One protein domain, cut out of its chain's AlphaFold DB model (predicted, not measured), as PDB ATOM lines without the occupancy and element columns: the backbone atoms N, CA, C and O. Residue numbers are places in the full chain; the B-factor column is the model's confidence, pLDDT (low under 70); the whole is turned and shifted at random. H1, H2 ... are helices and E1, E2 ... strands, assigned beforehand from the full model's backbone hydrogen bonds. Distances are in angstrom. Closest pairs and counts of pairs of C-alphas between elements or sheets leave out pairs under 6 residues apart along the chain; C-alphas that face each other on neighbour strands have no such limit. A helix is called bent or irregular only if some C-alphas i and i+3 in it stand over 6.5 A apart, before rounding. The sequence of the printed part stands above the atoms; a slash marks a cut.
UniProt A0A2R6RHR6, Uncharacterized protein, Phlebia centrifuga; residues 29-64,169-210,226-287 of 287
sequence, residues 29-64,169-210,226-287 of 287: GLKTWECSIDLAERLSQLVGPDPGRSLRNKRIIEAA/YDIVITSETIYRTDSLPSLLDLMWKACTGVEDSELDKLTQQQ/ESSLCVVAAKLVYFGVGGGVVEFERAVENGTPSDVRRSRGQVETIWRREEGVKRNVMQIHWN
ATOM      1  N   GLY A  29     190.473 174.992 208.972       50.38
ATOM      2  CA  GLY A  29     189.780 174.255 210.048       50.38
ATOM      3  C   GLY A  29     190.633 173.210 210.781       50.38
ATOM      4  O   GLY A  29     190.117 172.457 211.600       50.38
ATOM      5  N   LEU A  30     191.931 173.118 210.471       56.50
ATOM      6  CA  LEU A  30     192.799 172.018 210.922       56.50
ATOM      7  C   LEU A  30     193.805 172.415 212.014       56.50
ATOM      8  O   LEU A  30     194.594 171.584 212.462       56.50
ATOM      9  N   LYS A  31     193.789 173.679 212.448       59.78
ATOM     10  CA  LYS A  31     194.659 174.197 213.510       59.78
ATOM     11  C   LYS A  31     193.856 174.472 214.777       59.78
ATOM     12  O   LYS A  31     192.809 175.112 214.732       59.78
ATOM     13  N   THR A  32     194.387 174.049 215.923       59.28
ATOM     14  CA  THR A  32     193.857 174.447 217.232       59.28
ATOM     15  C   THR A  32     194.216 175.904 217.501       59.28
ATOM     16  O   THR A  32     195.392 176.265 217.575       59.28
ATOM     17  N   TRP A  33     193.199 176.744 217.656       74.38
ATOM     18  CA  TRP A  33     193.347 178.171 217.922       74.38
ATOM     19  C   TRP A  33     193.524 178.447 219.418       74.38
ATOM     20  O   TRP A  33     192.862 177.836 220.250       74.38
ATOM     21  N   GLU A  34     194.384 179.398 219.795       81.81
ATOM     22  CA  GLU A  34     194.745 179.609 221.207       81.81
ATOM     23  C   GLU A  34     193.546 179.958 222.109       81.81
ATOM     24  O   GLU A  34     193.524 179.583 223.282       81.81
ATOM     25  N   CYS A  35     192.528 180.642 221.571       81.31
ATOM     26  CA  CYS A  35     191.306 180.945 222.317       81.31
ATOM     27  C   CYS A  35     190.507 179.700 222.728       81.31
ATOM     28  O   CYS A  35     189.773 179.787 223.710       81.31
ATOM     29  N   SER A  36     190.634 178.554 222.042       80.81
ATOM     30  CA  SER A  36     189.885 177.347 222.425       80.81
ATOM     31  C   SER A  36     190.445 176.723 223.703       80.81
ATOM     32  O   SER A  36     189.691 176.160 224.493       80.81
ATOM     33  N   ILE A  37     191.751 176.886 223.947       82.06
ATOM     34  CA  ILE A  37     192.418 176.482 225.191       82.06
ATOM     35  C   ILE A  37     191.942 177.379 226.338       82.06
ATOM     36  O   ILE A  37     191.445 176.872 227.344       82.06
ATOM     37  N   ASP A  38     192.000 178.705 226.151       84.62
ATOM     38  CA  ASP A  38     191.501 179.665 227.143       84.62
ATOM     39  C   ASP A  38     190.011 179.393 227.472       84.62
ATOM     40  O   ASP A  38     189.601 179.419 228.635       84.62
ATOM     41  N   LEU A  39     189.192 179.084 226.457       83.00
ATOM     42  CA  LEU A  39     187.774 178.742 226.607       83.00
ATOM     43  C   LEU A  39     187.566 177.445 227.393       83.00
ATOM     44  O   LEU A  39     186.757 177.429 228.320       83.00
ATOM     45  N   ALA A  40     188.297 176.376 227.065       82.56
ATOM     46  CA  ALA A  40     188.206 175.094 227.760       82.56
ATOM     47  C   ALA A  40     188.592 175.222 229.246       82.56
ATOM     48  O   ALA A  40     187.882 174.718 230.121       82.56
ATOM     49  N   GLU A  41     189.656 175.975 229.550       83.06
ATOM     50  CA  GLU A  41     190.039 176.299 230.927       83.06
ATOM     51  C   GLU A  41     188.922 177.057 231.659       83.06
ATOM     52  O   GLU A  41     188.558 176.686 232.781       83.06
ATOM     53  N   ARG A  42     188.328 178.087 231.035       84.81
ATOM     54  CA  ARG A  42     187.214 178.842 231.636       84.81
ATOM     55  C   ARG A  42     185.969 177.987 231.837       84.81
ATOM     56  O   ARG A  42     185.358 178.083 232.901       84.81
ATOM     57  N   LEU A  43     185.611 177.135 230.880       80.56
ATOM     58  CA  LEU A  43     184.463 176.238 230.992       80.56
ATOM     59  C   LEU A  43     184.638 175.237 232.133       80.56
ATOM     60  O   LEU A  43     183.702 175.059 232.907       80.56
ATOM     61  N   SER A  44     185.838 174.677 232.332       78.69
ATOM     62  CA  SER A  44     186.102 173.800 233.485       78.69
ATOM     63  C   SER A  44     185.814 174.487 234.832       78.69
ATOM     64  O   SER A  44     185.292 173.866 235.757       78.69
ATOM     65  N   GLN A  45     186.073 175.797 234.929       79.69
ATOM     66  CA  GLN A  45     185.831 176.591 236.137       79.69
ATOM     67  C   GLN A  45     184.361 177.006 236.296       79.69
ATOM     68  O   GLN A  45     183.862 177.024 237.418       79.69
ATOM     69  N   LEU A  46     183.666 177.322 235.196       74.94
ATOM     70  CA  LEU A  46     182.239 177.679 235.198       74.94
ATOM     71  C   LEU A  46     181.340 176.472 235.499       74.94
ATOM     72  O   LEU A  46     180.351 176.591 236.217       74.94
ATOM     73  N   VAL A  47     181.696 175.308 234.956       69.31
ATOM     74  CA  VAL A  47     180.976 174.043 235.141       69.31
ATOM     75  C   VAL A  47     181.338 173.395 236.491       69.31
ATOM     76  O   VAL A  47     180.516 172.699 237.094       69.31
ATOM     77  N   GLY A  48     182.532 173.674 237.020       66.50
ATOM     78  CA  GLY A  48     182.974 173.243 238.344       66.50
ATOM     79  C   GLY A  48     183.593 171.834 238.372       66.50
ATOM     80  O   GLY A  48     183.748 171.190 237.335       66.50
ATOM     81  N   PRO A  49     183.959 171.325 239.566       61.41
ATOM     82  CA  PRO A  49     184.812 170.139 239.721       61.41
ATOM     83  C   PRO A  49     184.145 168.799 239.373       61.41
ATOM     84  O   PRO A  49     184.827 167.779 239.339       61.41
ATOM     85  N   ASP A  50     182.834 168.784 239.120       63.59
ATOM     86  CA  ASP A  50     182.094 167.611 238.642       63.59
ATOM     87  C   ASP A  50     181.275 167.981 237.388       63.59
ATOM     88  O   ASP A  50     180.065 168.233 237.478       63.59
ATOM     89  N   PRO A  51     181.914 168.039 236.201       60.84
ATOM     90  CA  PRO A  51     181.224 168.349 234.954       60.84
ATOM     91  C   PRO A  51     180.134 167.342 234.600       60.84
ATOM     92  O   PRO A  51     179.088 167.733 234.089       60.84
ATOM     93  N   GLY A  52     180.330 166.063 234.937       56.88
ATOM     94  CA  GLY A  52     179.333 165.019 234.709       56.88
ATOM     95  C   GLY A  52     178.021 165.287 235.448       56.88
ATOM     96  O   GLY A  52     176.952 164.984 234.923       56.88
ATOM     97  N   ARG A  53     178.077 165.904 236.636       57.16
ATOM     98  CA  ARG A  53     176.895 166.339 237.393       57.16
ATOM     99  C   ARG A  53     176.367 167.710 236.976       57.16
ATOM    100  O   ARG A  53     175.151 167.882 236.981       57.16
ATOM    101  N   SER A  54     177.235 168.666 236.649       55.38
ATOM    102  CA  SER A  54     176.834 170.041 236.300       55.38
ATOM    103  C   SER A  54     176.255 170.181 234.889       55.38
ATOM    104  O   SER A  54     175.365 171.000 234.680       55.38
ATOM    105  N   LEU A  55     176.734 169.382 233.929       59.00
ATOM    106  CA  LEU A  55     176.215 169.355 232.555       59.00
ATOM    107  C   LEU A  55     174.959 168.481 232.434       59.00
ATOM    108  O   LEU A  55     174.109 168.711 231.579       59.00
ATOM    109  N   ARG A  56     174.761 167.541 233.369       51.16
ATOM    110  CA  ARG A  56     173.513 166.782 233.507       51.16
ATOM    111  C   ARG A  56     172.325 167.763 233.505       51.16
ATOM    112  O   ARG A  56     172.070 168.427 234.507       51.16
ATOM    113  N   ASN A  57     171.543 167.755 232.421       51.91
ATOM    114  CA  ASN A  57     170.320 168.531 232.134       51.91
ATOM    115  C   ASN A  57     170.461 169.867 231.357       51.91
ATOM    116  O   ASN A  57     169.493 170.616 231.362       51.91
ATOM    117  N   LYS A  58     171.557 170.157 230.631       51.66
ATOM    118  CA  LYS A  58     171.695 171.391 229.807       51.66
ATOM    119  C   LYS A  58     171.989 171.154 228.308       51.66
ATOM    120  O   LYS A  58     173.036 170.641 228.011       51.66
ATOM    121  N   ARG A  59     171.163 171.515 227.317       49.03
ATOM    122  CA  ARG A  59     171.442 171.247 225.875       49.03
ATOM    123  C   ARG A  59     172.541 172.157 225.343       49.03
ATOM    124  O   ARG A  59     172.451 173.352 225.587       49.03
ATOM    125  N   ILE A  60     173.533 171.667 224.582       55.94
ATOM    126  CA  ILE A  60     174.697 172.518 224.239       55.94
ATOM    127  C   ILE A  60     175.135 172.414 222.775       55.94
ATOM    128  O   ILE A  60     175.395 171.322 222.256       55.94
ATOM    129  N   ILE A  61     175.238 173.583 222.134       54.78
ATOM    130  CA  ILE A  61     176.045 173.765 220.925       54.78
ATOM    131  C   ILE A  61     177.495 173.818 221.426       54.78
ATOM    132  O   ILE A  61     177.870 174.734 222.157       54.78
ATOM    133  N   GLU A  62     178.202 172.714 221.169       51.47
ATOM    134  CA  GLU A  62     179.440 172.244 221.816       51.47
ATOM    135  C   GLU A  62     179.344 171.840 223.327       51.47
ATOM    136  O   GLU A  62     180.054 172.378 224.170       51.47
ATOM    137  N   ALA A  63     178.506 170.821 223.645       38.75
ATOM    138  CA  ALA A  63     178.650 169.812 224.748       38.75
ATOM    139  C   ALA A  63     177.752 169.744 226.037       38.75
ATOM    140  O   ALA A  63     178.248 170.092 227.103       38.75
ATOM    141  N   ALA A  64     176.547 169.099 225.957       35.81
ATOM    142  CA  ALA A  64     175.939 168.108 226.914       35.81
ATOM    143  C   ALA A  64     174.675 168.347 227.824       35.81
ATOM    144  O   ALA A  64     174.827 168.889 228.912       35.81
ATOM    145  N   TYR A 169     169.113 175.836 223.329       88.44
ATOM    146  CA  TYR A 169     170.261 175.299 224.052       88.44
ATOM    147  C   TYR A 169     170.442 176.023 225.393       88.44
ATOM    148  O   TYR A 169     170.261 177.234 225.480       88.44
ATOM    149  N   ASP A 170     170.824 175.295 226.434       86.69
ATOM    150  CA  ASP A 170     171.184 175.798 227.760       86.69
ATOM    151  C   ASP A 170     172.633 176.299 227.851       86.69
ATOM    152  O   ASP A 170     172.927 177.130 228.708       86.69
ATOM    153  N   ILE A 171     173.542 175.830 226.988       88.88
ATOM    154  CA  ILE A 171     174.880 176.417 226.816       88.88
ATOM    155  C   ILE A 171     175.154 176.598 225.309       88.88
ATOM    156  O   ILE A 171     174.738 175.791 224.479       88.88
ATOM    157  N   VAL A 172     175.816 177.687 224.939       92.19
ATOM    158  CA  VAL A 172     176.255 177.995 223.570       92.19
ATOM    159  C   VAL A 172     177.671 178.526 223.684       92.19
ATOM    160  O   VAL A 172     177.864 179.595 224.261       92.19
ATOM    161  N   ILE A 173     178.656 177.794 223.174       92.81
ATOM    162  CA  ILE A 173     180.051 178.245 223.179       92.81
ATOM    163  C   ILE A 173     180.573 178.381 221.748       92.81
ATOM    164  O   ILE A 173     180.015 177.797 220.821       92.81
ATOM    165  N   THR A 174     181.598 179.211 221.563       93.12
ATOM    166  CA  THR A 174     182.323 179.332 220.294       93.12
ATOM    167  C   THR A 174     183.684 180.004 220.506       93.12
ATOM    168  O   THR A 174     183.851 180.831 221.408       93.12
ATOM    169  N   SER A 175     184.667 179.679 219.663       92.06
ATOM    170  CA  SER A 175     186.036 180.203 219.744       92.06
ATOM    171  C   SER A 175     186.531 180.706 218.388       92.06
ATOM    172  O   SER A 175     186.378 180.029 217.383       92.06
ATOM    173  N   GLU A 176     187.148 181.890 218.369       89.38
ATOM    174  CA  GLU A 176     187.683 182.566 217.174       89.38
ATOM    175  C   GLU A 176     186.712 182.631 215.976       89.38
ATOM    176  O   GLU A 176     187.123 182.494 214.831       89.38
ATOM    177  N   THR A 177     185.420 182.897 216.204       90.94
ATOM    178  CA  THR A 177     184.414 183.039 215.123       90.94
ATOM    179  C   THR A 177     184.053 184.482 214.758       90.94
ATOM    180  O   THR A 177     183.348 184.715 213.780       90.94
ATOM    181  N   ILE A 178     184.562 185.475 215.496       91.88
ATOM    182  CA  ILE A 178     184.210 186.903 215.331       91.88
ATOM    183  C   ILE A 178     185.195 187.702 214.455       91.88
ATOM    184  O   ILE A 178     185.169 188.932 214.440       91.88
ATOM    185  N   TYR A 179     186.095 187.024 213.735       88.00
ATOM    186  CA  TYR A 179     187.170 187.660 212.957       88.00
ATOM    187  C   TYR A 179     186.689 188.398 211.698       88.00
ATOM    188  O   TYR A 179     187.387 189.288 211.213       88.00
ATOM    189  N   ARG A 180     185.517 188.040 211.158       89.19
ATOM    190  CA  ARG A 180     184.939 188.628 209.941       89.19
ATOM    191  C   ARG A 180     183.644 189.360 210.286       89.19
ATOM    192  O   ARG A 180     182.644 188.726 210.611       89.19
ATOM    193  N   THR A 181     183.653 190.686 210.160       88.25
ATOM    194  CA  THR A 181     182.494 191.552 210.450       88.25
ATOM    195  C   THR A 181     181.247 191.160 209.666       88.25
ATOM    196  O   THR A 181     180.147 191.171 210.210       88.25
ATOM    197  N   ASP A 182     181.426 190.752 208.412       88.56
ATOM    198  CA  ASP A 182     180.337 190.446 207.480       88.56
ATOM    199  C   ASP A 182     179.567 189.175 207.869       88.56
ATOM    200  O   ASP A 182     178.418 189.003 207.476       88.56
ATOM    201  N   SER A 183     180.181 188.297 208.671       88.62
ATOM    202  CA  SER A 183     179.559 187.072 209.189       88.62
ATOM    203  C   SER A 183     178.969 187.247 210.595       88.62
ATOM    204  O   SER A 183     178.274 186.356 211.078       88.62
ATOM    205  N   LEU A 184     179.185 188.394 211.253       90.00
ATOM    206  CA  LEU A 184     178.588 188.672 212.564       90.00
ATOM    207  C   LEU A 184     177.049 188.634 212.562       90.00
ATOM    208  O   LEU A 184     176.509 188.090 213.522       90.00
ATOM    209  N   PRO A 185     176.313 189.142 211.548       90.25
ATOM    210  CA  PRO A 185     174.853 189.075 211.553       90.25
ATOM    211  C   PRO A 185     174.319 187.641 211.648       90.25
ATOM    212  O   PRO A 185     173.430 187.381 212.453       90.25
ATOM    213  N   SER A 186     174.892 186.703 210.884       90.00
ATOM    214  CA  SER A 186     174.458 185.301 210.890       90.00
ATOM    215  C   SER A 186     174.869 184.559 212.163       90.00
ATOM    216  O   SER A 186     174.069 183.795 212.704       90.00
ATOM    217  N   LEU A 187     176.063 184.839 212.697       91.88
ATOM    218  CA  LEU A 187     176.519 184.300 213.982       91.88
ATOM    219  C   LEU A 187     175.627 184.757 215.144       91.88
ATOM    220  O   LEU A 187     175.142 183.937 215.922       91.88
ATOM    221  N   LEU A 188     175.393 186.068 215.256       91.19
ATOM    222  CA  LEU A 188     174.603 186.668 216.332       91.19
ATOM    223  C   LEU A 188     173.144 186.220 216.286       91.19
ATOM    224  O   LEU A 188     172.528 186.026 217.333       91.19
ATOM    225  N   ASP A 189     172.594 186.038 215.086       88.56
ATOM    226  CA  ASP A 189     171.235 185.545 214.928       88.56
ATOM    227  C   ASP A 189     171.103 184.076 215.343       88.56
ATOM    228  O   ASP A 189     170.209 183.749 216.128       88.56
ATOM    229  N   LEU A 190     172.042 183.215 214.932       90.56
ATOM    230  CA  LEU A 190     172.101 181.828 215.394       90.56
ATOM    231  C   LEU A 190     172.272 181.746 216.918       90.56
ATOM    232  O   LEU A 190     171.508 181.037 217.570       90.56
ATOM    233  N   MET A 191     173.217 182.487 217.504       91.25
ATOM    234  CA  MET A 191     173.453 182.485 218.956       91.25
ATOM    235  C   MET A 191     172.227 182.974 219.741       91.25
ATOM    236  O   MET A 191     171.829 182.335 220.714       91.25
ATOM    237  N   TRP A 192     171.589 184.068 219.309       89.12
ATOM    238  CA  TRP A 192     170.391 184.595 219.968       89.12
ATOM    239  C   TRP A 192     169.216 183.611 219.884       89.12
ATOM    240  O   TRP A 192     168.584 183.328 220.905       89.12
ATOM    241  N   LYS A 193     168.950 183.019 218.709       86.88
ATOM    242  CA  LYS A 193     167.902 181.994 218.550       86.88
ATOM    243  C   LYS A 193     168.219 180.733 219.362       86.88
ATOM    244  O   LYS A 193     167.333 180.177 220.009       86.88
ATOM    245  N   ALA A 194     169.486 180.313 219.396       89.06
ATOM    246  CA  ALA A 194     169.949 179.173 220.183       89.06
ATOM    247  C   ALA A 194     169.751 179.384 221.694       89.06
ATOM    248  O   ALA A 194     169.329 178.453 222.374       89.06
ATOM    249  N   CYS A 195     169.993 180.586 222.223       88.75
ATOM    250  CA  CYS A 195     169.823 180.882 223.649       88.75
ATOM    251  C   CYS A 195     168.374 181.200 224.060       88.75
ATOM    252  O   CYS A 195     167.946 180.832 225.154       88.75
ATOM    253  N   THR A 196     167.600 181.879 223.214       84.94
ATOM    254  CA  THR A 196     166.218 182.270 223.553       84.94
ATOM    255  C   THR A 196     165.189 181.196 223.204       84.94
ATOM    256  O   THR A 196     164.165 181.087 223.874       84.94
ATOM    257  N   GLY A 197     165.452 180.385 222.173       79.88
ATOM    258  CA  GLY A 197     164.465 179.485 221.575       79.88
ATOM    259  C   GLY A 197     163.366 180.200 220.782       79.88
ATOM    260  O   GLY A 197     162.381 179.557 220.429       79.88
ATOM    261  N   VAL A 198     163.499 181.508 220.535       74.12
ATOM    262  CA  VAL A 198     162.523 182.298 219.775       74.12
ATOM    263  C   VAL A 198     162.846 182.204 218.286       74.12
ATOM    264  O   VAL A 198     163.959 182.513 217.864       74.12
ATOM    265  N   GLU A 199     161.861 181.820 217.477       64.69
ATOM    266  CA  GLU A 199     161.959 181.858 216.017       64.69
ATOM    267  C   GLU A 199     161.199 183.053 215.432       64.69
ATOM    268  O   GLU A 199     160.247 183.568 216.017       64.69
ATOM    269  N   ASP A 200     161.584 183.471 214.224       56.94
ATOM    270  CA  ASP A 200     160.896 184.516 213.453       56.94
ATOM    271  C   ASP A 200     159.601 184.013 212.788       56.94
ATOM    272  O   ASP A 200     159.278 184.368 211.652       56.94
ATOM    273  N   SER A 201     158.827 183.186 213.493       51.47
ATOM    274  CA  SER A 201     157.519 182.760 213.012       51.47
ATOM    275  C   SER A 201     156.498 183.892 213.218       51.47
ATOM    276  O   SER A 201     156.367 184.474 214.298       51.47
ATOM    277  N   GLU A 202     155.744 184.230 212.166       50.50
ATOM    278  CA  GLU A 202     154.593 185.150 212.260       50.50
ATOM    279  C   GLU A 202     153.555 184.658 213.287       50.50
ATOM    280  O   GLU A 202     152.823 185.455 213.873       50.50
ATOM    281  N   LEU A 203     153.520 183.343 213.528       47.38
ATOM    282  CA  LEU A 203     152.627 182.707 214.482       47.38
ATOM    283  C   LEU A 203     153.030 183.033 215.929       47.38
ATOM    284  O   LEU A 203     152.168 183.395 216.720       47.38
ATOM    285  N   ASP A 204     154.321 183.012 216.268       52.84
ATOM    286  CA  ASP A 204     154.800 183.319 217.623       52.84
ATOM    287  C   ASP A 204     154.631 184.791 217.996       52.84
ATOM    288  O   ASP A 204     154.368 185.097 219.159       52.84
ATOM    289  N   LYS A 205     154.668 185.706 217.018       51.94
ATOM    290  CA  LYS A 205     154.293 187.115 217.236       51.94
ATOM    291  C   LYS A 205     152.841 187.236 217.711       51.94
ATOM    292  O   LYS A 205     152.562 187.998 218.637       51.94
ATOM    293  N   LEU A 206     151.930 186.460 217.115       51.44
ATOM    294  CA  LEU A 206     150.523 186.389 217.526       51.44
ATOM    295  C   LEU A 206     150.371 185.689 218.883       51.44
ATOM    296  O   LEU A 206     149.654 186.198 219.746       51.44
ATOM    297  N   THR A 207     151.086 184.582 219.118       51.66
ATOM    298  CA  THR A 207     151.059 183.861 220.399       51.66
ATOM    299  C   THR A 207     151.554 184.744 221.547       51.66
ATOM    300  O   THR A 207     150.904 184.808 222.588       51.66
ATOM    301  N   GLN A 208     152.654 185.484 221.364       52.72
ATOM    302  CA  GLN A 208     153.156 186.437 222.358       52.72
ATOM    303  C   GLN A 208     152.201 187.621 222.563       52.72
ATOM    304  O   GLN A 208     151.967 188.000 223.710       52.72
ATOM    305  N   GLN A 209     151.582 188.163 221.505       50.94
ATOM    306  CA  GLN A 209     150.541 189.190 221.658       50.94
ATOM    307  C   GLN A 209     149.338 188.679 222.463       50.94
ATOM    308  O   GLN A 209     148.883 189.367 223.374       50.94
ATOM    309  N   GLN A 210     148.835 187.471 222.188       50.50
ATOM    310  CA  GLN A 210     147.703 186.906 222.932       50.50
ATOM    311  C   GLN A 210     148.070 186.513 224.369       50.50
ATOM    312  O   GLN A 210     147.247 186.687 225.265       50.50
ATOM    313  N   GLU A 226     166.035 178.959 233.385       61.44
ATOM    314  CA  GLU A 226     167.463 179.251 233.489       61.44
ATOM    315  C   GLU A 226     167.934 179.907 232.176       61.44
ATOM    316  O   GLU A 226     167.549 179.506 231.061       61.44
ATOM    317  N   SER A 227     168.686 180.996 232.321       78.69
ATOM    318  CA  SER A 227     169.305 181.682 231.197       78.69
ATOM    319  C   SER A 227     170.364 180.769 230.589       78.69
ATOM    320  O   SER A 227     171.075 180.050 231.297       78.69
ATOM    321  N   SER A 228     170.453 180.769 229.262       86.62
ATOM    322  CA  SER A 228     171.485 179.994 228.583       86.62
ATOM    323  C   SER A 228     172.848 180.624 228.820       86.62
ATOM    324  O   SER A 228     173.007 181.833 228.653       86.62
ATOM    325  N   LEU A 229     173.848 179.808 229.145       90.25
ATOM    326  CA  LEU A 229     175.228 180.266 229.228       90.25
ATOM    327  C   LEU A 229     175.780 180.431 227.808       90.25
ATOM    328  O   LEU A 229     176.100 179.447 227.148       90.25
ATOM    329  N   CYS A 230     175.882 181.668 227.330       93.19
ATOM    330  CA  CYS A 230     176.456 181.980 226.025       93.19
ATOM    331  C   CYS A 230     177.881 182.522 226.200       93.19
ATOM    332  O   CYS A 230     178.047 183.530 226.884       93.19
ATOM    333  N   VAL A 231     178.902 181.870 225.632       94.69
ATOM    334  CA  VAL A 231     180.317 182.242 225.828       94.69
ATOM    335  C   VAL A 231     181.080 182.286 224.504       94.69
ATOM    336  O   VAL A 231     181.059 181.339 223.726       94.69
ATOM    337  N   VAL A 232     181.811 183.376 224.271       95.25
ATOM    338  CA  VAL A 232     182.675 183.576 223.100       95.25
ATOM    339  C   VAL A 232     184.109 183.797 223.563       95.25
ATOM    340  O   VAL A 232     184.370 184.705 224.353       95.25
ATOM    341  N   ALA A 233     185.051 183.016 223.037       94.06
ATOM    342  CA  ALA A 233     186.479 183.290 223.174       94.06
ATOM    343  C   ALA A 233     187.044 183.867 221.870       94.06
ATOM    344  O   ALA A 233     186.776 183.351 220.786       94.06
ATOM    345  N   ALA A 234     187.811 184.954 221.953       93.75
ATOM    346  CA  ALA A 234     188.316 185.639 220.765       93.75
ATOM    347  C   ALA A 234     189.572 186.475 221.024       93.75
ATOM    348  O   ALA A 234     189.772 187.020 222.112       93.75
ATOM    349  N   LYS A 235     190.380 186.665 219.975       91.88
ATOM    350  CA  LYS A 235     191.405 187.713 219.933       91.88
ATOM    351  C   LYS A 235     190.745 189.092 219.972       91.88
ATOM    352  O   LYS A 235     189.680 189.303 219.397       91.88
ATOM    353  N   LEU A 236     191.409 190.040 220.630       91.56
ATOM    354  CA  LEU A 236     190.926 191.413 220.789       91.56
ATOM    355  C   LEU A 236     190.746 192.115 219.430       91.56
ATOM    356  O   LEU A 236     189.788 192.862 219.255       91.56
ATOM    357  N   VAL A 237     191.657 191.853 218.484       91.12
ATOM    358  CA  VAL A 237     191.692 192.413 217.122       91.12
ATOM    359  C   VAL A 237     192.225 191.354 216.151       91.12
ATOM    360  O   VAL A 237     193.226 190.702 216.454       91.12
ATOM    361  N   TYR A 238     191.615 191.235 214.970       88.06
ATOM    362  CA  TYR A 238     192.095 190.397 213.867       88.06
ATOM    363  C   TYR A 238     192.582 191.279 212.706       88.06
ATOM    364  O   TYR A 238     191.800 191.888 211.970       88.06
ATOM    365  N   PHE A 239     193.903 191.371 212.541       83.12
ATOM    366  CA  PHE A 239     194.517 192.192 211.494       83.12
ATOM    367  C   PHE A 239     194.138 191.699 210.085       83.12
ATOM    368  O   PHE A 239     194.077 190.501 209.828       83.12
ATOM    369  N   GLY A 240     193.889 192.632 209.163       81.75
ATOM    370  CA  GLY A 240     193.567 192.346 207.755       81.75
ATOM    371  C   GLY A 240     192.099 192.002 207.466       81.75
ATOM    372  O   GLY A 240     191.611 192.367 206.402       81.75
ATOM    373  N   VAL A 241     191.386 191.376 208.408       75.94
ATOM    374  CA  VAL A 241     189.956 191.007 208.268       75.94
ATOM    375  C   VAL A 241     188.993 191.931 209.026       75.94
ATOM    376  O   VAL A 241     187.800 191.930 208.741       75.94
ATOM    377  N   GLY A 242     189.498 192.755 209.949       76.88
ATOM    378  CA  GLY A 242     188.762 193.885 210.530       76.88
ATOM    379  C   GLY A 242     187.773 193.548 211.650       76.88
ATOM    380  O   GLY A 242     187.233 194.473 212.249       76.88
ATOM    381  N   GLY A 243     187.548 192.268 211.959       87.50
ATOM    382  CA  GLY A 243     186.816 191.855 213.155       87.50
ATOM    383  C   GLY A 243     187.648 191.948 214.437       87.50
ATOM    384  O   GLY A 243     188.875 192.103 214.422       87.50
ATOM    385  N   GLY A 244     186.964 191.810 215.566       92.19
ATOM    386  CA  GLY A 244     187.529 192.005 216.894       92.19
ATOM    387  C   GLY A 244     186.448 192.026 217.967       92.19
ATOM    388  O   GLY A 244     185.251 191.951 217.683       92.19
ATOM    389  N   VAL A 245     186.886 192.128 219.220       94.75
ATOM    390  CA  VAL A 245     185.990 192.193 220.385       94.75
ATOM    391  C   VAL A 245     185.105 193.439 220.334       94.75
ATOM    392  O   VAL A 245     183.909 193.333 220.566       94.75
ATOM    393  N   VAL A 246     185.658 194.600 219.967       93.50
ATOM    394  CA  VAL A 246     184.928 195.883 219.972       93.50
ATOM    395  C   VAL A 246     183.811 195.901 218.921       93.50
ATOM    396  O   VAL A 246     182.730 196.444 219.150       93.50
ATOM    397  N   GLU A 247     184.058 195.299 217.759       92.94
ATOM    398  CA  GLU A 247     183.084 195.145 216.680       92.94
ATOM    399  C   GLU A 247     181.952 194.197 217.096       92.94
ATOM    400  O   GLU A 247     180.785 194.491 216.834       92.94
ATOM    401  N   PHE A 248     182.290 193.105 217.787       94.31
ATOM    402  CA  PHE A 248     181.329 192.141 218.324       94.31
ATOM    403  C   PHE A 248     180.476 192.724 219.461       94.31
ATOM    404  O   PHE A 248     179.252 192.649 219.386       94.31
ATOM    405  N   GLU A 249     181.090 193.365 220.462       94.50
ATOM    406  CA  GLU A 249     180.398 194.068 221.555       94.50
ATOM    407  C   GLU A 249     179.400 195.084 220.989       94.50
ATOM    408  O   GLU A 249     178.206 195.033 221.293       94.50
ATOM    409  N   ARG A 250     179.849 195.936 220.053       92.25
ATOM    410  CA  ARG A 250     178.975 196.904 219.376       92.25
ATOM    411  C   ARG A 250     177.803 196.223 218.668       92.25
ATOM    412  O   ARG A 250     176.691 196.742 218.748       92.25
ATOM    413  N   ALA A 251     178.042 195.103 217.988       91.44
ATOM    414  CA  ALA A 251     177.027 194.377 217.232       91.44
ATOM    415  C   ALA A 251     175.981 193.677 218.123       91.44
ATOM    416  O   ALA A 251     174.803 193.660 217.765       91.44
ATOM    417  N   VAL A 252     176.373 193.160 219.295       91.94
ATOM    418  CA  VAL A 252     175.448 192.618 220.312       91.94
ATOM    419  C   VAL A 252     174.601 193.738 220.927       91.94
ATOM    420  O   VAL A 252     173.369 193.653 220.967       91.94
ATOM    421  N   GLU A 253     175.257 194.806 221.386       91.12
ATOM    422  CA  GLU A 253     174.634 195.851 222.206       91.12
ATOM    423  C   GLU A 253     173.823 196.867 221.400       91.12
ATOM    424  O   GLU A 253     172.844 197.410 221.909       91.12
ATOM    425  N   ASN A 254     174.201 197.136 220.147       86.38
ATOM    426  CA  ASN A 254     173.581 198.173 219.311       86.38
ATOM    427  C   ASN A 254     172.919 197.621 218.038       86.38
ATOM    428  O   ASN A 254     172.214 198.369 217.363       86.38
ATOM    429  N   GLY A 255     173.101 196.330 217.737       80.12
ATOM    430  CA  GLY A 255     172.659 195.698 216.492       80.12
ATOM    431  C   GLY A 255     173.708 195.771 215.374       80.12
ATOM    432  O   GLY A 255     174.719 196.471 215.470       80.12
ATOM    433  N   THR A 256     173.466 195.029 214.291       74.06
ATOM    434  CA  THR A 256     174.309 195.046 213.080       74.06
ATOM    435  C   THR A 256     173.720 195.980 212.016       74.06
ATOM    436  O   THR A 256     172.521 196.236 212.044       74.06
ATOM    437  N   PRO A 257     174.499 196.469 211.027       67.75
ATOM    438  CA  PRO A 257     173.972 197.343 209.968       67.75
ATOM    439  C   PRO A 257     172.820 196.739 209.145       67.75
ATOM    440  O   PRO A 257     172.036 197.474 208.550       67.75
ATOM    441  N   SER A 258     172.732 195.408 209.102       66.69
ATOM    442  CA  SER A 258     171.674 194.631 208.447       66.69
ATOM    443  C   SER A 258     170.464 194.334 209.342       66.69
ATOM    444  O   SER A 258     169.442 193.886 208.828       66.69
ATOM    445  N   ASP A 259     170.559 194.554 210.657       64.50
ATOM    446  CA  ASP A 259     169.500 194.239 211.617       64.50
ATOM    447  C   ASP A 259     168.853 195.513 212.174       64.50
ATOM    448  O   ASP A 259     169.480 196.331 212.843       64.50
ATOM    449  N   VAL A 260     167.557 195.672 211.907       50.22
ATOM    450  CA  VAL A 260     166.757 196.823 212.360       50.22
ATOM    451  C   VAL A 260     166.312 196.657 213.828       50.22
ATOM    452  O   VAL A 260     165.744 197.580 214.421       50.22
ATOM    453  N   ARG A 261     166.553 195.491 214.449       54.03
ATOM    454  CA  ARG A 261     166.251 195.244 215.865       54.03
ATOM    455  C   ARG A 261     167.276 195.936 216.764       54.03
ATOM    456  O   ARG A 261     168.483 195.785 216.611       54.03
ATOM    457  N   ARG A 262     166.768 196.690 217.742       55.84
ATOM    458  CA  ARG A 262     167.580 197.304 218.802       55.84
ATOM    459  C   ARG A 262     168.216 196.218 219.678       55.84
ATOM    460  O   ARG A 262     167.559 195.217 219.928       55.84
ATOM    461  N   SER A 263     169.421 196.498 220.185       63.62
ATOM    462  CA  SER A 263     170.087 195.878 221.350       63.62
ATOM    463  C   SER A 263     169.612 194.468 221.727       63.62
ATOM    464  O   SER A 263     168.666 194.301 222.502       63.62
ATOM    465  N   ARG A 264     170.289 193.439 221.198       75.38
ATOM    466  CA  ARG A 264     169.927 192.038 221.468       75.38
ATOM    467  C   ARG A 264     170.382 191.564 222.856       75.38
ATOM    468  O   ARG A 264     169.789 190.627 223.380       75.38
ATOM    469  N   GLY A 265     171.401 192.182 223.454       88.81
ATOM    470  CA  GLY A 265     171.928 191.784 224.764       88.81
ATOM    471  C   GLY A 265     173.058 192.680 225.271       88.81
ATOM    472  O   GLY A 265     173.289 193.761 224.733       88.81
ATOM    473  N   GLN A 266     173.768 192.202 226.292       93.00
ATOM    474  CA  GLN A 266     174.975 192.806 226.870       93.00
ATOM    475  C   GLN A 266     176.141 191.813 226.830       93.00
ATOM    476  O   GLN A 266     175.926 190.598 226.904       93.00
ATOM    477  N   VAL A 267     177.375 192.320 226.744       95.56
ATOM    478  CA  VAL A 267     178.593 191.494 226.746       95.56
ATOM    479  C   VAL A 267     179.407 191.747 228.014       95.56
ATOM    480  O   VAL A 267     179.822 192.865 228.303       95.56
ATOM    481  N   GLU A 268     179.679 190.687 228.768       95.81
ATOM    482  CA  GLU A 268     180.512 190.716 229.969       95.81
ATOM    483  C   GLU A 268     181.848 190.020 229.689       95.81
ATOM    484  O   GLU A 268     181.893 188.822 229.414       95.81
ATOM    485  N   THR A 269     182.979 190.727 229.784       95.88
ATOM    486  CA  THR A 269     184.284 190.051 229.709       95.88
ATOM    487  C   THR A 269     184.589 189.321 231.021       95.88
ATOM    488  O   THR A 269     184.965 189.954 232.008       95.88
ATOM    489  N   ILE A 270     184.511 187.990 231.013       94.38
ATOM    490  CA  ILE A 270     184.759 187.145 232.192       94.38
ATOM    491  C   ILE A 270     186.236 186.749 232.370       94.38
ATOM    492  O   ILE A 270     186.625 186.299 233.448       94.38
ATOM    493  N   TRP A 271     187.075 186.903 231.338       94.81
ATOM    494  CA  TRP A 271     188.525 186.666 231.417       94.81
ATOM    495  C   TRP A 271     189.301 187.394 230.307       94.81
ATOM    496  O   TRP A 271     188.757 187.643 229.229       94.81
ATOM    497  N   ARG A 272     190.580 187.721 230.560       94.31
ATOM    498  CA  ARG A 272     191.486 188.400 229.613       94.31
ATOM    499  C   ARG A 272     192.909 187.821 229.650       94.31
ATOM    500  O   ARG A 272     193.466 187.638 230.731       94.31
ATOM    501  N   ARG A 273     193.517 187.649 228.473       91.25
ATOM    502  CA  ARG A 273     194.959 187.472 228.236       91.25
ATOM    503  C   ARG A 273     195.556 188.825 227.854       91.25
ATOM    504  O   ARG A 273     195.174 189.394 226.831       91.25
ATOM    505  N   GLU A 274     196.500 189.334 228.643       90.19
ATOM    506  CA  GLU A 274     197.207 190.588 228.320       90.19
ATOM    507  C   GLU A 274     198.592 190.376 227.688       90.19
ATOM    508  O   GLU A 274     199.124 191.294 227.062       90.19
ATOM    509  N   GLU A 275     199.154 189.172 227.815       85.38
ATOM    510  CA  GLU A 275     200.433 188.779 227.217       85.38
ATOM    511  C   GLU A 275     200.276 188.363 225.748       85.38
ATOM    512  O   GLU A 275     199.370 187.603 225.405       85.38
ATOM    513  N   GLY A 276     201.204 188.804 224.894       85.94
ATOM    514  CA  GLY A 276     201.218 188.453 223.472       85.94
ATOM    515  C   GLY A 276     200.073 189.099 222.688       85.94
ATOM    516  O   GLY A 276     199.783 190.287 222.845       85.94
ATOM    517  N   VAL A 277     199.428 188.322 221.813       83.69
ATOM    518  CA  VAL A 277     198.173 188.739 221.175       83.69
ATOM    519  C   VAL A 277     197.089 188.725 222.248       83.69
ATOM    520  O   VAL A 277     196.820 187.682 222.832       83.69
ATOM    521  N   LYS A 278     196.463 189.875 222.514       92.44
ATOM    522  CA  LYS A 278     195.423 189.986 223.548       92.44
ATOM    523  C   LYS A 278     194.186 189.169 223.179       92.44
ATOM    524  O   LYS A 278     193.736 189.229 222.034       92.44
ATOM    525  N   ARG A 279     193.617 188.450 224.150       94.19
ATOM    526  CA  ARG A 279     192.450 187.563 223.972       94.19
ATOM    527  C   ARG A 279     191.469 187.751 225.122       94.19
ATOM    528  O   ARG A 279     191.897 187.954 226.254       94.19
ATOM    529  N   ASN A 280     190.175 187.661 224.848       95.12
ATOM    530  CA  ASN A 280     189.113 187.736 225.848       95.12
ATOM    531  C   ASN A 280     188.273 186.455 225.806       95.12
ATOM    532  O   ASN A 280     188.040 185.902 224.731       95.12
ATOM    533  N   VAL A 281     187.750 186.047 226.964       95.12
ATOM    534  CA  VAL A 281     186.563 185.185 227.042       95.12
ATOM    535  C   VAL A 281     185.419 186.043 227.568       95.12
ATOM    536  O   VAL A 281     185.565 186.745 228.572       95.12
ATOM    537  N   MET A 282     184.301 186.021 226.855       96.31
ATOM    538  CA  MET A 282     183.158 186.908 227.043       96.31
ATOM    539  C   MET A 282     181.895 186.081 227.244       96.31
ATOM    540  O   MET A 282     181.662 185.145 226.487       96.31
ATOM    541  N   GLN A 283     181.079 186.438 228.229       95.31
ATOM    542  CA  GLN A 283     179.734 185.908 228.408       95.31
ATOM    543  C   GLN A 283     178.721 186.884 227.800       95.31
ATOM    544  O   GLN A 283     178.842 188.094 227.979       95.31
ATOM    545  N   ILE A 284     177.732 186.367 227.072       94.31
ATOM    546  CA  ILE A 284     176.666 187.168 226.465       94.31
ATOM    547  C   ILE A 284     175.373 186.932 227.237       94.31
ATOM    548  O   ILE A 284     174.927 185.794 227.400       94.31
ATOM    549  N   HIS A 285     174.760 188.028 227.676       92.75
ATOM    550  CA  HIS A 285     173.466 188.042 228.346       92.75
ATOM    551  C   HIS A 285     172.433 188.625 227.377       92.75
ATOM    552  O   HIS A 285     172.419 189.829 227.131       92.75
ATOM    553  N   TRP A 286     171.616 187.766 226.769       89.31
ATOM    554  CA  TRP A 286     170.567 188.177 225.827       89.31
ATOM    555  C   TRP A 286     169.340 188.750 226.557       89.31
ATOM    556  O   TRP A 286     168.998 188.277 227.643       89.31
ATOM    557  N   ASN A 287     168.699 189.749 225.941       77.69
ATOM    558  CA  ASN A 287     167.459 190.391 226.407       77.69
ATOM    559  C   ASN A 287     166.199 189.620 225.970       77.69
ATOM    560  O   ASN A 287     166.237 189.000 224.879       77.69
TER     561      ASN A 287
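This is residues 29 to 64, 169 to 210 and 226 to 287 of the 287 residues of an uncharacterized protein of Phlebia centrifuga (UniProt A0A2R6RHR6). A twisted four-stranded sheet forms the core, with helices H3 and H5 over one face and H1 over the other, so three layers; past H1 lies little H2, and residues 198 to 210, with H4, stick out as an arm. The printed part has 140 residues, in the order H1 H2 E1 H3 H4 E2 H5 E3 E4. The sheet runs E1 E2 E4 E3 and is mixed, and the class is mixed, helices and strands. The whole is compact, with a radius of gyration of the C-alphas of 15.9 A and spans of 52 by 42 by 27 A.

The strands are E1, residues 171 to 175, E2, residues 229 to 235, 20.1 A, E3, residues 265 to 273, 23.7 A, and E4, residues 279 to 286, 22.0 A, ending at C-alpha 286 (170.567, 188.177, 225.827). E3 bends by 53 degrees at residue 270. The helices are H1, residues 34 to 47, 20.4 A, beginning at C-alpha 34 (194.745, 179.609, 221.207), H2, residues 51 to 54, H3, residues 181 to 196, 22.9 A, H4, residues 202 to 210, 12.8 A, and H5, residues 245 to 254, 13.8 A. H3 is only just irregular: C-alphas 182 and 185 are 7.0 A apart.

E1 and E2 are parallel, with N 172 and O 229 at 2.8 A. E2 and E4 are antiparallel, with N 232 and O 282 at 2.8 A. E3 and E4 form a hairpin, with N 268 and O 283 at 2.8 A. E2, H5 and E3 make a split strand-helix-strand unit, two strands running the same way with E4 between them, and its crossover is right-handed. H1 is on the sheet at a height of 8.2 A, along the strands; its closest C-alphas to E2 are Cys 35 and Ala 233, 5.4 A. On the opposite face, H3 has a height of 8.8 A and H5 of 9.0 A, both along the strands. H3 touches H5 with residues 181 to 188 alone, closest at C-alphas Leu 188 and Val 252, 7.2 A, at a steep tilt of 57 degrees, the same way. H2 is close to H1 but not clearly touching, with C-alphas Val 47 and Ser 54 at 5.9 A. Every O i to N i+4 pair is within hydrogen-bond range in H1 and H5, 10 of 12 in H3 and 4 of 5 in H4; H2 is too short for one.

The C-alphas farthest apart, of Gln 210 and Gly 276, are 53.5 A apart. Residues 65 to 168 are not printed, a gap of 9.6 A between C-alphas 64 and 169, nor are 211 to 225, a gap of 23.7 A between C-alphas 210 and 226. Of the links that are printed whole, none is long. Mean pLDDT of the printed part is 78.4; 42 residues are under 70, namely 29 to 32, 47 to 64, 199 to 210, 226 and 257 to 263.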